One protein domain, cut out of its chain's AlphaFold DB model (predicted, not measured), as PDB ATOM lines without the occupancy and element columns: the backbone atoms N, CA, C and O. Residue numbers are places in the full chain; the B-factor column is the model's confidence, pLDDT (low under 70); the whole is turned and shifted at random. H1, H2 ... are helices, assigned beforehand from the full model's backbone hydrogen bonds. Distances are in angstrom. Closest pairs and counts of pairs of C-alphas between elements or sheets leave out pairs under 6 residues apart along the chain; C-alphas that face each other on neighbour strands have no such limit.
ATOM      1  N   ASN A 263    -202.330  97.221 -33.898       97.81
ATOM      2  CA  ASN A 263    -202.399  96.324 -35.040       97.81
ATOM      3  C   ASN A 263    -201.065  95.581 -35.237       97.81
ATOM      4  O   ASN A 263    -200.037  96.200 -35.518       97.81
ATOM      5  N   GLU A 264    -201.076  94.254 -35.102       97.50
ATOM      6  CA  GLU A 264    -199.882  93.410 -35.246       97.50
ATOM      7  C   GLU A 264    -199.282  93.452 -36.662       97.50
ATOM      8  O   GLU A 264    -198.054  93.440 -36.798       97.50
ATOM      9  N   ASP A 265    -200.111  93.596 -37.702       97.31
ATOM     10  CA  ASP A 265    -199.667  93.638 -39.102       97.31
ATOM     11  C   ASP A 265    -198.743  94.836 -39.351       97.31
ATOM     12  O   ASP A 265    -197.797  94.743 -40.134       97.31
ATOM     13  N   PHE A 266    -198.957  95.959 -38.648       98.19
ATOM     14  CA  PHE A 266    -198.055  97.109 -38.731       98.19
ATOM     15  C   PHE A 266    -196.631  96.709 -38.343       98.19
ATOM     16  O   PHE A 266    -195.688  97.009 -39.075       98.19
ATOM     17  N   PHE A 267    -196.469  96.025 -37.209       98.00
ATOM     18  CA  PHE A 267    -195.158  95.634 -36.700       98.00
ATOM     19  C   PHE A 267    -194.490  94.609 -37.617       98.00
ATOM     20  O   PHE A 267    -193.298  94.724 -37.904       98.00
ATOM     21  N   GLN A 268    -195.259  93.644 -38.123       97.12
ATOM     22  CA  GLN A 268    -194.757  92.630 -39.047       97.12
ATOM     23  C   GLN A 268    -194.269  93.247 -40.363       97.12
ATOM     24  O   GLN A 268    -193.126  93.024 -40.770       97.12
ATOM     25  N   LEU A 269    -195.104  94.076 -40.995       96.56
ATOM     26  CA  LEU A 269    -194.760  94.759 -42.241       96.56
ATOM     27  C   LEU A 269    -193.596  95.731 -42.033       96.56
ATOM     28  O   LEU A 269    -192.690  95.791 -42.862       96.56
ATOM     29  N   TRP A 270    -193.579  96.479 -40.922       97.12
ATOM     30  CA  TRP A 270    -192.530  97.470 -40.670       97.12
ATOM     31  C   TRP A 270    -191.169  96.800 -40.531       97.12
ATOM     32  O   TRP A 270    -190.180  97.273 -41.093       97.12
ATOM     33  N   LEU A 271    -191.122  95.677 -39.813       96.69
ATOM     34  CA  LEU A 271    -189.914  94.878 -39.667       96.69
ATOM     35  C   LEU A 271    -189.407  94.368 -41.023       96.69
ATOM     36  O   LEU A 271    -188.201  94.405 -41.268       96.69
ATOM     37  N   GLY A 272    -190.310  93.917 -41.899       92.88
ATOM     38  CA  GLY A 272    -189.971  93.448 -43.244       92.88
ATOM     39  C   GLY A 272    -189.426  94.549 -44.160       92.88
ATOM     40  O   GLY A 272    -188.437  94.329 -44.856       92.88
ATOM     41  N   GLU A 273    -190.035  95.736 -44.130       92.81
ATOM     42  CA  GLU A 273    -189.689  96.859 -45.014       92.81
ATOM     43  C   GLU A 273    -188.475  97.666 -44.530       92.81
ATOM     44  O   GLU A 273    -187.642  98.099 -45.331       92.81
ATOM     45  N   PHE A 274    -188.358  97.891 -43.217       94.56
ATOM     46  CA  PHE A 274    -187.395  98.844 -42.651       94.56
ATOM     47  C   PHE A 274    -186.439  98.246 -41.615       94.56
ATOM     48  O   PHE A 274    -185.461  98.904 -41.250       94.56
ATOM     49  N   GLY A 275    -186.678  97.015 -41.161       95.06
ATOM     50  CA  GLY A 275    -185.870  96.370 -40.130       95.06
ATOM     51  C   GLY A 275    -186.067  96.959 -38.731       95.06
ATOM     52  O   GLY A 275    -186.984  97.737 -38.465       95.06
ATOM     53  N   ASP A 276    -185.188  96.554 -37.815       96.19
ATOM     54  CA  ASP A 276    -185.226  96.947 -36.401       96.19
ATOM     55  C   ASP A 276    -183.827  96.898 -35.760       96.19
ATOM     56  O   ASP A 276    -183.620  96.395 -34.656       96.19
ATOM     57  N   GLN A 277    -182.823  97.406 -36.475       93.31
ATOM     58  CA  GLN A 277    -181.419  97.340 -36.054       93.31
ATOM     59  C   GLN A 277    -181.173  97.905 -34.639       93.31
ATOM     60  O   GLN A 277    -180.319  97.397 -33.911       93.31
ATOM     61  N   ASN A 278    -181.926  98.934 -34.237       91.31
ATOM     62  CA  ASN A 278    -181.763  99.626 -32.952       91.31
ATOM     63  C   ASN A 278    -182.749  99.155 -31.859       91.31
ATOM     64  O   ASN A 278    -182.775  99.740 -30.765       91.31
ATOM     65  N   GLY A 279    -183.581  98.144 -32.140       93.06
ATOM     66  CA  GLY A 279    -184.634  97.681 -31.227       93.06
ATOM     67  C   GLY A 279    -185.694  98.752 -30.940       93.06
ATOM     68  O   GLY A 279    -186.241  98.815 -29.842       93.06
ATOM     69  N   GLU A 280    -185.906  99.678 -31.873       95.25
ATOM     70  CA  GLU A 280    -186.880 100.766 -31.749       95.25
ATOM     71  C   GLU A 280    -188.306 100.246 -31.957       95.25
ATOM     72  O   GLU A 280    -189.210 100.637 -31.219       95.25
ATOM     73  N   LEU A 281    -188.492  99.300 -32.881       96.12
ATOM     74  CA  LEU A 281    -189.777  98.659 -33.135       96.12
ATOM     75  C   LEU A 281    -190.207  97.786 -31.946       96.12
ATOM     76  O   LEU A 281    -191.353  97.880 -31.517       96.12
ATOM     77  N   GLU A 282    -189.292  97.014 -31.347       94.12
ATOM     78  CA  GLU A 282    -189.569  96.237 -30.121       94.12
ATOM     79  C   GLU A 282    -189.931  97.128 -28.922       94.12
ATOM     80  O   GLU A 282    -190.813  96.793 -28.126       94.12
ATOM     81  N   LYS A 283    -189.279  98.291 -28.782       94.06
ATOM     82  CA  LYS A 283    -189.639  99.280 -27.750       94.06
ATOM     83  C   LYS A 283    -191.027  99.864 -27.998       94.06
ATOM     84  O   LYS A 283    -191.779 100.048 -27.041       94.06
ATOM     85  N   LEU A 284    -191.353 100.161 -29.256       95.69
ATOM     86  CA  LEU A 284    -192.659 100.679 -29.656       95.69
ATOM     87  C   LEU A 284    -193.766  99.659 -29.368       95.69
ATOM     88  O   LEU A 284    -194.757  99.987 -28.723       95.69
ATOM     89  N   GLU A 285    -193.547  98.409 -29.762       95.25
ATOM     90  CA  GLU A 285    -194.418  97.272 -29.471       95.25
ATOM     91  C   GLU A 285    -194.655  97.116 -27.961       95.25
ATOM     92  O   GLU A 285    -195.798  97.078 -27.497       95.25
ATOM     93  N   SER A 286    -193.570  97.111 -27.180       95.31
ATOM     94  CA  SER A 286    -193.629  96.981 -25.722       95.31
ATOM     95  C   SER A 286    -194.414  98.123 -25.077       95.31
ATOM     96  O   SER A 286    -195.149  97.904 -24.114       95.31
ATOM     97  N   TYR A 287    -194.285  99.346 -25.605       97.00
ATOM     98  CA  TYR A 287    -195.042 100.496 -25.119       97.00
ATOM     99  C   TYR A 287    -196.550 100.304 -25.310       97.00
ATOM    100  O   TYR A 287    -197.311 100.641 -24.407       97.00
ATOM    101  N   PHE A 288    -196.994  99.758 -26.445       97.38
ATOM    102  CA  PHE A 288    -198.417  99.522 -26.730       97.38
ATOM    103  C   PHE A 288    -198.942  98.172 -26.209       97.38
ATOM    104  O   PHE A 288    -200.142  97.900 -26.286       97.38
ATOM    105  N   GLY A 289    -198.072  97.347 -25.618       96.50
ATOM    106  CA  GLY A 289    -198.436  96.028 -25.104       96.50
ATOM    107  C   GLY A 289    -198.740  95.025 -26.212       96.50
ATOM    108  O   GLY A 289    -199.590  94.157 -26.029       96.50
ATOM    109  N   VAL A 290    -198.094  95.160 -27.364       96.88
ATOM    110  CA  VAL A 290    -198.151  94.177 -28.453       96.88
ATOM    111  C   VAL A 290    -197.002  93.167 -28.261       96.88
ATOM    112  O   VAL A 290    -196.064  93.438 -27.507       96.88
ATOM    113  N   SER A 291    -197.095  91.960 -28.829       94.19
ATOM    114  CA  SER A 291    -196.033  90.945 -28.719       94.19
ATOM    115  C   SER A 291    -196.002  90.006 -29.932       94.19
ATOM    116  O   SER A 291    -196.449  88.865 -29.883       94.19
ATOM    117  N   VAL A 292    -195.456  90.512 -31.031       96.56
ATOM    118  CA  VAL A 292    -195.354  89.883 -32.347       96.56
ATOM    119  C   VAL A 292    -193.972  90.069 -32.987       96.56
ATOM    120  O   VAL A 292    -193.545  89.221 -33.774       96.56
ATOM    121  N   VAL A 293    -193.214  91.122 -32.651       96.44
ATOM    122  CA  VAL A 293    -191.934  91.422 -33.320       96.44
ATOM    123  C   VAL A 293    -190.922  90.293 -33.120       96.44
ATOM    124  O   VAL A 293    -190.317  89.835 -34.090       96.44
ATOM    125  N   SER A 294    -190.756  89.779 -31.898       94.44
ATOM    126  CA  SER A 294    -189.765  88.724 -31.633       94.44
ATOM    127  C   SER A 294    -190.075  87.403 -32.351       94.44
ATOM    128  O   SER A 294    -189.150  86.747 -32.834       94.44
ATOM    129  N   SER A 295    -191.349  86.997 -32.453       94.88
ATOM    130  CA  SER A 295    -191.730  85.824 -33.258       94.88
ATOM    131  C   SER A 295    -191.511  86.082 -34.744       94.88
ATOM    132  O   SER A 295    -190.894  85.256 -35.407       94.88
ATOM    133  N   THR A 296    -191.879  87.267 -35.231       96.38
ATOM    134  CA  THR A 296    -191.695  87.641 -36.639       96.38
ATOM    135  C   THR A 296    -190.218  87.643 -37.038       96.38
ATOM    136  O   THR A 296    -189.864  87.123 -38.092       96.38
ATOM    137  N   LYS A 297    -189.316  88.145 -36.180       96.88
ATOM    138  CA  LYS A 297    -187.861  88.070 -36.414       96.88
ATOM    139  C   LYS A 297    -187.389  86.624 -36.597       96.88
ATOM    140  O   LYS A 297    -186.580  86.362 -37.485       96.88
ATOM    141  N   ARG A 298    -187.892  85.683 -35.785       95.19
ATOM    142  CA  ARG A 298    -187.564  84.252 -35.927       95.19
ATOM    143  C   ARG A 298    -188.057  83.698 -37.258       95.19
ATOM    144  O   ARG A 298    -187.279  83.046 -37.949       95.19
ATOM    145  N   ASP A 299    -189.298  83.994 -37.627       94.94
ATOM    146  CA  ASP A 299    -189.900  83.496 -38.866       94.94
ATOM    147  C   ASP A 299    -189.159  84.033 -40.098       94.94
ATOM    148  O   ASP A 299    -188.816  83.271 -41.002       94.94
ATOM    149  N   LEU A 300    -188.801  85.321 -40.094       95.31
ATOM    150  CA  LEU A 300    -188.002  85.950 -41.148       95.31
ATOM    151  C   LEU A 300    -186.605  85.324 -41.279       95.31
ATOM    152  O   LEU A 300    -186.143  85.067 -42.392       95.31
ATOM    153  N   ILE A 301    -185.928  85.040 -40.161       95.81
ATOM    154  CA  ILE A 301    -184.612  84.381 -40.170       95.81
ATOM    155  C   ILE A 301    -184.718  82.960 -40.709       95.81
ATOM    156  O   ILE A 301    -183.898  82.563 -41.539       95.81
ATOM    157  N   GLN A 302    -185.727  82.202 -40.282       95.12
ATOM    158  CA  GLN A 302    -185.954  80.844 -40.771       95.12
ATOM    159  C   GLN A 302    -186.275  80.830 -42.267       95.12
ATOM    160  O   GLN A 302    -185.692  80.035 -43.005       95.12
ATOM    161  N   ALA A 303    -187.133  81.740 -42.732       95.50
ATOM    162  CA  ALA A 303    -187.463  81.883 -44.144       95.50
ATOM    163  C   ALA A 303    -186.230  82.266 -44.977       95.50
ATOM    164  O   ALA A 303    -185.955  81.635 -46.001       95.50
ATOM    165  N   HIS A 304    -185.435  83.243 -44.523       95.56
ATOM    166  CA  HIS A 304    -184.217  83.630 -45.231       95.56
ATOM    167  C   HIS A 304    -183.200  82.485 -45.250       95.56
ATOM    168  O   HIS A 304    -182.651  82.170 -46.303       95.56
ATOM    169  N   LYS A 305    -183.012  81.787 -44.127       95.75
ATOM    170  CA  LYS A 305    -182.153  80.602 -44.045       95.75
ATOM    171  C   LYS A 305    -182.595  79.510 -45.016       95.75
ATOM    172  O   LYS A 305    -181.750  78.954 -45.703       95.75
ATOM    173  N   ALA A 306    -183.891  79.231 -45.129       96.44
ATOM    174  CA  ALA A 306    -184.412  78.224 -46.056       96.44
ATOM    175  C   ALA A 306    -184.148  78.556 -47.538       96.44
ATOM    176  O   ALA A 306    -184.133  77.653 -48.371       96.44
ATOM    177  N   SER A 307    -183.923  79.832 -47.869       96.19
ATOM    178  CA  SER A 307    -183.604  80.282 -49.232       96.19
ATOM    179  C   SER A 307    -182.117  80.185 -49.607       96.19
ATOM    180  O   SER A 307    -181.761  80.437 -50.757       96.19
ATOM    181  N   LEU A 308    -181.247  79.852 -48.650       96.69
ATOM    182  CA  LEU A 308    -179.795  79.882 -48.812       96.69
ATOM    183  C   LEU A 308    -179.198  78.494 -49.069       96.69
ATOM    184  O   LEU A 308    -179.781  77.464 -48.733       96.69
ATOM    185  N   ASP A 309    -177.997  78.483 -49.651       96.94
ATOM    186  CA  ASP A 309    -177.249  77.261 -49.939       96.94
ATOM    187  C   ASP A 309    -176.271  76.920 -48.803       96.94
ATOM    188  O   ASP A 309    -175.526  77.770 -48.312       96.94
ATOM    189  N   PHE A 310    -176.254  75.647 -48.414       96.50
ATOM    190  CA  PHE A 310    -175.362  75.075 -47.403       96.50
ATOM    191  C   PHE A 310    -174.692  73.780 -47.898       96.50
ATOM    192  O   PHE A 310    -174.225  72.963 -47.104       96.50
ATOM    193  N   SER A 311    -174.682  73.549 -49.215       95.44
ATOM    194  CA  SER A 311    -174.176  72.319 -49.836       95.44
ATOM    195  C   SER A 311    -172.651  72.184 -49.781       95.44
ATOM    196  O   SER A 311    -172.128  71.070 -49.780       95.44
ATOM    197  N   THR A 312    -171.930  73.303 -49.706       95.50
ATOM    198  CA  THR A 312    -170.462  73.353 -49.672       95.50
ATOM    199  C   THR A 312    -169.968  74.220 -48.514       95.50
ATOM    200  O   THR A 312    -170.714  75.076 -48.035       95.50
ATOM    201  N   PRO A 313    -168.714  74.045 -48.054       95.69
ATOM    202  CA  PRO A 313    -168.141  74.917 -47.030       95.69
ATOM    203  C   PRO A 313    -168.183  76.401 -47.412       95.69
ATOM    204  O   PRO A 313    -168.551  77.232 -46.589       95.69
ATOM    205  N   GLU A 314    -167.879  76.724 -48.671       95.88
ATOM    206  CA  GLU A 314    -167.879  78.095 -49.185       95.88
ATOM    207  C   GLU A 314    -169.303  78.668 -49.255       95.88
ATOM    208  O   GLU A 314    -169.512  79.838 -48.931       95.88
ATOM    209  N   ALA A 315    -170.296  77.844 -49.614       97.12
ATOM    210  CA  ALA A 315    -171.705  78.231 -49.550       97.12
ATOM    211  C   ALA A 315    -172.147  78.495 -48.103       97.12
ATOM    212  O   ALA A 315    -172.793  79.506 -47.846       97.12
ATOM    213  N   CYS A 316    -171.736  77.663 -47.139       97.19
ATOM    214  CA  CYS A 316    -172.001  77.920 -45.723       97.19
ATOM    215  C   CYS A 316    -171.386  79.244 -45.249       97.19
ATOM    216  O   CYS A 316    -172.054  79.988 -44.534       97.19
ATOM    217  N   ASP A 317    -170.148  79.555 -45.649       97.38
ATOM    218  CA  ASP A 317    -169.472  80.807 -45.287       97.38
ATOM    219  C   ASP A 317    -170.212  82.027 -45.882       97.38
ATOM    220  O   ASP A 317    -170.477  83.008 -45.178       97.38
ATOM    221  N   ALA A 318    -170.625  81.950 -47.153       97.69
ATOM    222  CA  ALA A 318    -171.411  82.996 -47.811       97.69
ATOM    223  C   ALA A 318    -172.800  83.180 -47.172       97.69
ATOM    224  O   ALA A 318    -173.215  84.308 -46.888       97.69
ATOM    225  N   SER A 319    -173.499  82.081 -46.891       97.69
ATOM    226  CA  SER A 319    -174.819  82.073 -46.255       97.69
ATOM    227  C   SER A 319    -174.766  82.576 -44.813       97.69
ATOM    228  O   SER A 319    -175.649  83.323 -44.390       97.69
ATOM    229  N   LEU A 320    -173.708  82.250 -44.064       97.81
ATOM    230  CA  LEU A 320    -173.471  82.791 -42.727       97.81
ATOM    231  C   LEU A 320    -173.289  84.314 -42.766       97.81
ATOM    232  O   LEU A 320    -173.881  85.022 -41.950       97.81
ATOM    233  N   ALA A 321    -172.506  84.827 -43.718       97.56
ATOM    234  CA  ALA A 321    -172.314  86.265 -43.887       97.56
ATOM    235  C   ALA A 321    -173.627  86.979 -44.257       97.56
ATOM    236  O   ALA A 321    -173.938  88.029 -43.686       97.56
ATOM    237  N   ALA A 322    -174.419  86.395 -45.163       97.00
ATOM    238  CA  ALA A 322    -175.728  86.916 -45.551       97.00
ATOM    239  C   ALA A 322    -176.702  86.965 -44.361       97.00
ATOM    240  O   ALA A 322    -177.260  88.026 -44.068       97.00
ATOM    241  N   LEU A 323    -176.838  85.859 -43.619       97.00
ATOM    242  CA  LEU A 323    -177.708  85.790 -42.444       97.00
ATOM    243  C   LEU A 323    -177.251  86.712 -41.319       97.00
ATOM    244  O   LEU A 323    -178.091  87.330 -40.680       97.00
ATOM    245  N   SER A 324    -175.944  86.853 -41.097       97.19
ATOM    246  CA  SER A 324    -175.404  87.775 -40.094       97.19
ATOM    247  C   SER A 324    -175.782  89.222 -40.407       97.19
ATOM    248  O   SER A 324    -176.297  89.941 -39.549       97.19
ATOM    249  N   LYS A 325    -175.619  89.633 -41.672       96.75
ATOM    250  CA  LYS A 325    -176.029  90.962 -42.134       96.75
ATOM    251  C   LYS A 325    -177.537  91.171 -41.979       96.75
ATOM    252  O   LYS A 325    -177.952  92.219 -41.490       96.75
ATOM    253  N   TYR A 326    -178.347  90.194 -42.385       96.62
ATOM    254  CA  TYR A 326    -179.803  90.284 -42.281       96.62
ATOM    255  C   TYR A 326    -180.269  90.330 -40.821       96.62
ATOM    256  O   TYR A 326    -181.033  91.213 -40.445       96.62
ATOM    257  N   SER A 327    -179.722  89.456 -39.973       96.75
ATOM    258  CA  SER A 327    -179.964  89.428 -38.530       96.75
ATOM    259  C   SER A 327    -179.653  90.761 -37.861       96.75
ATOM    260  O   SER A 327    -180.417  91.204 -37.007       96.75
ATOM    261  N   ALA A 328    -178.549  91.411 -38.239       96.12
ATOM    262  CA  ALA A 328    -178.210  92.734 -37.732       96.12
ATOM    263  C   ALA A 328    -179.222  93.797 -38.192       96.12
ATOM    264  O   ALA A 328    -179.640  94.622 -37.385       96.12
ATOM    265  N   ALA A 329    -179.660  93.756 -39.456       95.88
ATOM    266  CA  ALA A 329    -180.636  94.704 -40.001       95.88
ATOM    267  C   ALA A 329    -182.001  94.626 -39.294       95.88
ATOM    268  O   ALA A 329    -182.634  95.652 -39.048       95.88
ATOM    269  N   ILE A 330    -182.435  93.422 -38.916       96.25
ATOM    270  CA  ILE A 330    -183.687  93.214 -38.179       96.25
ATOM    271  C   ILE A 330    -183.495  93.184 -36.653       96.25
ATOM    272  O   ILE A 330    -184.444  92.909 -35.933       96.25
ATOM    273  N   GLY A 331    -182.281  93.400 -36.137       95.06
ATOM    274  CA  GLY A 331    -182.004  93.375 -34.695       95.06
ATOM    275  C   GLY A 331    -182.339  92.046 -34.004       95.06
ATOM    276  O   GLY A 331    -182.882  92.054 -32.897       95.06
ATOM    277  N   TYR A 332    -182.077  90.901 -34.643       95.31
ATOM    278  CA  TYR A 332    -182.369  89.574 -34.089       95.31
ATOM    279  C   TYR A 332    -181.283  89.107 -33.105       95.31
ATOM    280  O   TYR A 332    -180.130  88.890 -33.474       95.31
ATOM    281  N   GLN A 333    -181.666  88.944 -31.833       89.06
ATOM    282  CA  GLN A 333    -180.735  88.706 -30.720       89.06
ATOM    283  C   GLN A 333    -180.273  87.245 -30.587       89.06
ATOM    284  O   GLN A 333    -179.197  86.973 -30.056       89.06
ATOM    285  N   GLU A 334    -181.052  86.277 -31.075       90.56
ATOM    286  CA  GLU A 334    -180.759  84.846 -30.887       90.56
ATOM    287  C   GLU A 334    -179.785  84.281 -31.951       90.56
ATOM    288  O   GLU A 334    -179.450  83.092 -31.939       90.56
ATOM    289  N   PHE A 335    -179.266  85.123 -32.852       94.25
ATOM    290  CA  PHE A 335    -178.426  84.703 -33.981       94.25
ATOM    291  C   PHE A 335    -177.106  84.029 -33.585       94.25
ATOM    292  O   PHE A 335    -176.548  83.232 -34.340       94.25
ATOM    293  N   ALA A 336    -176.608  84.284 -32.374       92.88
ATOM    294  CA  ALA A 336    -175.414  83.612 -31.869       92.88
ATOM    295  C   ALA A 336    -175.572  82.076 -31.869       92.88
ATOM    296  O   ALA A 336    -174.638  81.359 -32.218       92.88
ATOM    297  N   LYS A 337    -176.769  81.559 -31.559       91.25
ATOM    298  CA  LYS A 337    -177.047  80.114 -31.577       91.25
ATOM    299  C   LYS A 337    -177.164  79.569 -33.006       91.25
ATOM    300  O   LYS A 337    -176.623  78.507 -33.306       91.25
ATOM    301  N   GLU A 338    -177.835  80.309 -33.887       91.56
ATOM    302  CA  GLU A 338    -177.968  79.990 -35.318       91.56
ATOM    303  C   GLU A 338    -176.598  79.907 -36.010       91.56
ATOM    304  O   GLU A 338    -176.308  78.944 -36.720       91.56
ATOM    305  N   SER A 339    -175.719  80.879 -35.749       94.50
ATOM    306  CA  SER A 339    -174.387  80.932 -36.360       94.50
ATOM    307  C   SER A 339    -173.508  79.742 -35.965       94.50
ATOM    308  O   SER A 339    -172.849  79.163 -36.827       94.50
ATOM    309  N   GLN A 340    -173.554  79.297 -34.704       95.94
ATOM    310  CA  GLN A 340    -172.836  78.096 -34.259       95.94
ATOM    311  C   GLN A 340    -173.280  76.834 -35.009       95.94
ATOM    312  O   GLN A 340    -172.437  76.026 -35.401       95.94
ATOM    313  N   ALA A 341    -174.584  76.676 -35.254       94.75
ATOM    314  CA  ALA A 341    -175.102  75.542 -36.015       94.75
ATOM    315  C   ALA A 341    -174.598  75.551 -37.470       94.75
ATOM    316  O   ALA A 341    -174.239  74.503 -38.005       94.75
ATOM    317  N   ILE A 342    -174.507  76.730 -38.094       95.62
ATOM    318  CA  ILE A 342    -173.986  76.875 -39.462       95.62
ATOM    319  C   ILE A 342    -172.476  76.593 -39.511       95.62
ATOM    320  O   ILE A 342    -172.017  75.906 -40.419       95.62
ATOM    321  N   ILE A 343    -171.703  77.041 -38.516       96.94
ATOM    322  CA  ILE A 343    -170.258  76.754 -38.414       96.94
ATOM    323  C   ILE A 343    -170.001  75.247 -38.245       96.94
ATOM    324  O   ILE A 343    -169.082  74.689 -38.856       96.94
ATOM    325  N   ALA A 344    -170.827  74.565 -37.448       97.00
ATOM    326  CA  ALA A 344    -170.763  73.114 -37.303       97.00
ATOM    327  C   ALA A 344    -171.077  72.406 -38.632       97.00
ATOM    328  O   ALA A 344    -170.306  71.546 -39.062       97.00
ATOM    329  N   LEU A 345    -172.140  72.826 -39.329       96.38
ATOM    330  CA  LEU A 345    -172.505  72.295 -40.645       96.38
ATOM    331  C   LEU A 345    -171.398  72.528 -41.683       96.38
ATOM    332  O   LEU A 345    -171.043  71.614 -42.421       96.38
ATOM    333  N   ARG A 346    -170.787  73.716 -41.707       97.25
ATOM    334  CA  ARG A 346    -169.628  74.031 -42.557       97.25
ATOM    335  C   ARG A 346    -168.476  73.057 -42.321       97.25
ATOM    336  O   ARG A 346    -167.867  72.578 -43.274       97.25
ATOM    337  N   SER A 347    -168.186  72.750 -41.056       95.69
ATOM    338  CA  SER A 347    -167.130  71.806 -40.667       95.69
ATOM    339  C   SER A 347    -167.460  70.369 -41.085       95.69
ATOM    340  O   SER A 347    -166.576  69.620 -41.498       95.69
ATOM    341  N   GLU A 348    -168.736  69.986 -41.024       95.69
ATOM    342  CA  GLU A 348    -169.214  68.696 -41.514       95.69
ATOM    343  C   GLU A 348    -169.075  68.574 -43.036       95.69
ATOM    344  O   GLU A 348    -168.487  67.597 -43.501       95.69
ATOM    345  N   ARG A 349    -169.513  69.579 -43.808       95.06
ATOM    346  CA  ARG A 349    -169.376  69.587 -45.279       95.06
ATOM    347  C   ARG A 349    -167.919  69.519 -45.719       95.06
ATOM    348  O   ARG A 349    -167.585  68.826 -46.675       95.06
ATOM    349  N   ASP A 350    -167.039  70.204 -44.996       94.75
ATOM    350  CA  ASP A 350    -165.596  70.184 -45.235       94.75
ATOM    351  C   ASP A 350    -165.009  68.783 -45.001       94.75
ATOM    352  O   ASP A 350    -164.268  68.257 -45.834       94.75
ATOM    353  N   ARG A 351    -165.414  68.122 -43.910       93.88
ATOM    354  CA  ARG A 351    -165.030  66.734 -43.627       93.88
ATOM    355  C   ARG A 351    -165.548  65.766 -44.691       93.88
ATOM    356  O   ARG A 351    -164.795  64.899 -45.128       93.88
ATOM    357  N   GLU A 352    -166.809  65.891 -45.103       92.56
ATOM    358  CA  GLU A 352    -167.405  65.061 -46.159       92.56
ATOM    359  C   GLU A 352    -166.665  65.235 -47.488       92.56
ATOM    360  O   GLU A 352    -166.292  64.248 -48.121       92.56
ATOM    361  N   ARG A 353    -166.370  66.482 -47.881       91.62
ATOM    362  CA  ARG A 353    -165.618  66.800 -49.102       91.62
ATOM    363  C   ARG A 353    -164.245  66.133 -49.122       91.62
ATOM    364  O   ARG A 353    -163.854  65.587 -50.161       91.62
ATOM    365  N   ARG A 354    -163.555  66.154 -47.975       93.94
ATOM    366  CA  ARG A 354    -162.227  65.560 -47.764       93.94
ATOM    367  C   ARG A 354    -162.242  64.061 -47.485       93.94
ATOM    368  O   ARG A 354    -161.171  63.490 -47.314       93.94
ATOM    369  N   THR A 355    -163.403  63.415 -47.411       93.12
ATOM    370  CA  THR A 355    -163.483  61.971 -47.175       93.12
ATOM    371  C   THR A 355    -163.604  61.214 -48.493       93.12
ATOM    372  O   THR A 355    -164.466  61.503 -49.323       93.12
ATOM    373  N   VAL A 356    -162.726  60.233 -48.689       90.19
ATOM    374  CA  VAL A 356    -162.690  59.348 -49.860       90.19
ATOM    375  C   VAL A 356    -162.608  57.918 -49.353       90.19
ATOM    376  O   VAL A 356    -161.720  57.606 -48.570       90.19
ATOM    377  N   ASP A 357    -163.561  57.072 -49.748       88.25
ATOM    378  CA  ASP A 357    -163.631  55.658 -49.333       88.25
ATOM    379  C   ASP A 357    -163.495  55.440 -47.807       88.25
ATOM    380  O   ASP A 357    -162.764  54.580 -47.324       88.25
TER     381      ASP A 357
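AT A GLANCE: This is residues 263 to 357 of the 447 residues of an uncharacterized protein of Duganella sp. FT3S (UniProt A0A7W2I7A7). This is a long rod of helices: the two longest, H5 and H4, lie side by side in one half, the two short ones, H1 and H2, sit towards the other end, and H3 in the middle joins the two groups. The printed part has 95 residues with five named helices, H1 to H5 in chain order, and no named strand; the class is all helix. The whole is loose, with a radius of gyration of the C-alphas of 16.2 A and spans of 60 by 19 by 16 A.

IN THESE COORDINATES: Find C-alpha 335 at (-178.426, 84.703, -33.981); from there H5 runs 26.7 A to C-alpha 353 at (-165.618, 66.800, -49.102). H4 covers residues 313 to 329, 24.4 A, and H3 residues 293 to 306, 19.8 A. Look for H1 at residues 264 to 274, starting from C-alpha 264 at (-199.882, 93.410, -35.246), and for H2 at residues 280 to 288.

HOW THE PARTS SIT: H5 touches H4 in a hairpin, at a shallow tilt of 10 degrees, opposite ways; look at the closest C-alphas, Pro 313 and Arg 346, 4.8 A apart. H3 and H5 are near each other. H3, the hub, touches H4 with residues 301 to 305 alone, closest at the C-alphas of Lys 305 and Leu 323, 7.0 A. Its residues 293 to 297 alone touch H1, at a steep tilt of 51 degrees, with the C-alphas of Phe 267 and Val 293 closest at 6.3 A. Its residues 293 to 294 alone touch H2, where the C-alphas of Glu 282 and Val 293 are closest at 6.2 A. H1 and H2 form a hairpin but only just touch, with 3 pairs of C-alphas within 8 A, the closest being Phe 267 and Leu 281 at 7.1 A. H2 is apart from H4 and H5. In H1, H2, H3, H4 and H5 every O i to N i+4 pair is within hydrogen-bond range.

THE WHOLE: Look from Phe 288 to Asp 357 for the two C-alphas farthest apart, 60.4 A. The printed part has no cut, and no link is long. Its mean pLDDT is 95.4, and no printed residue is under 70.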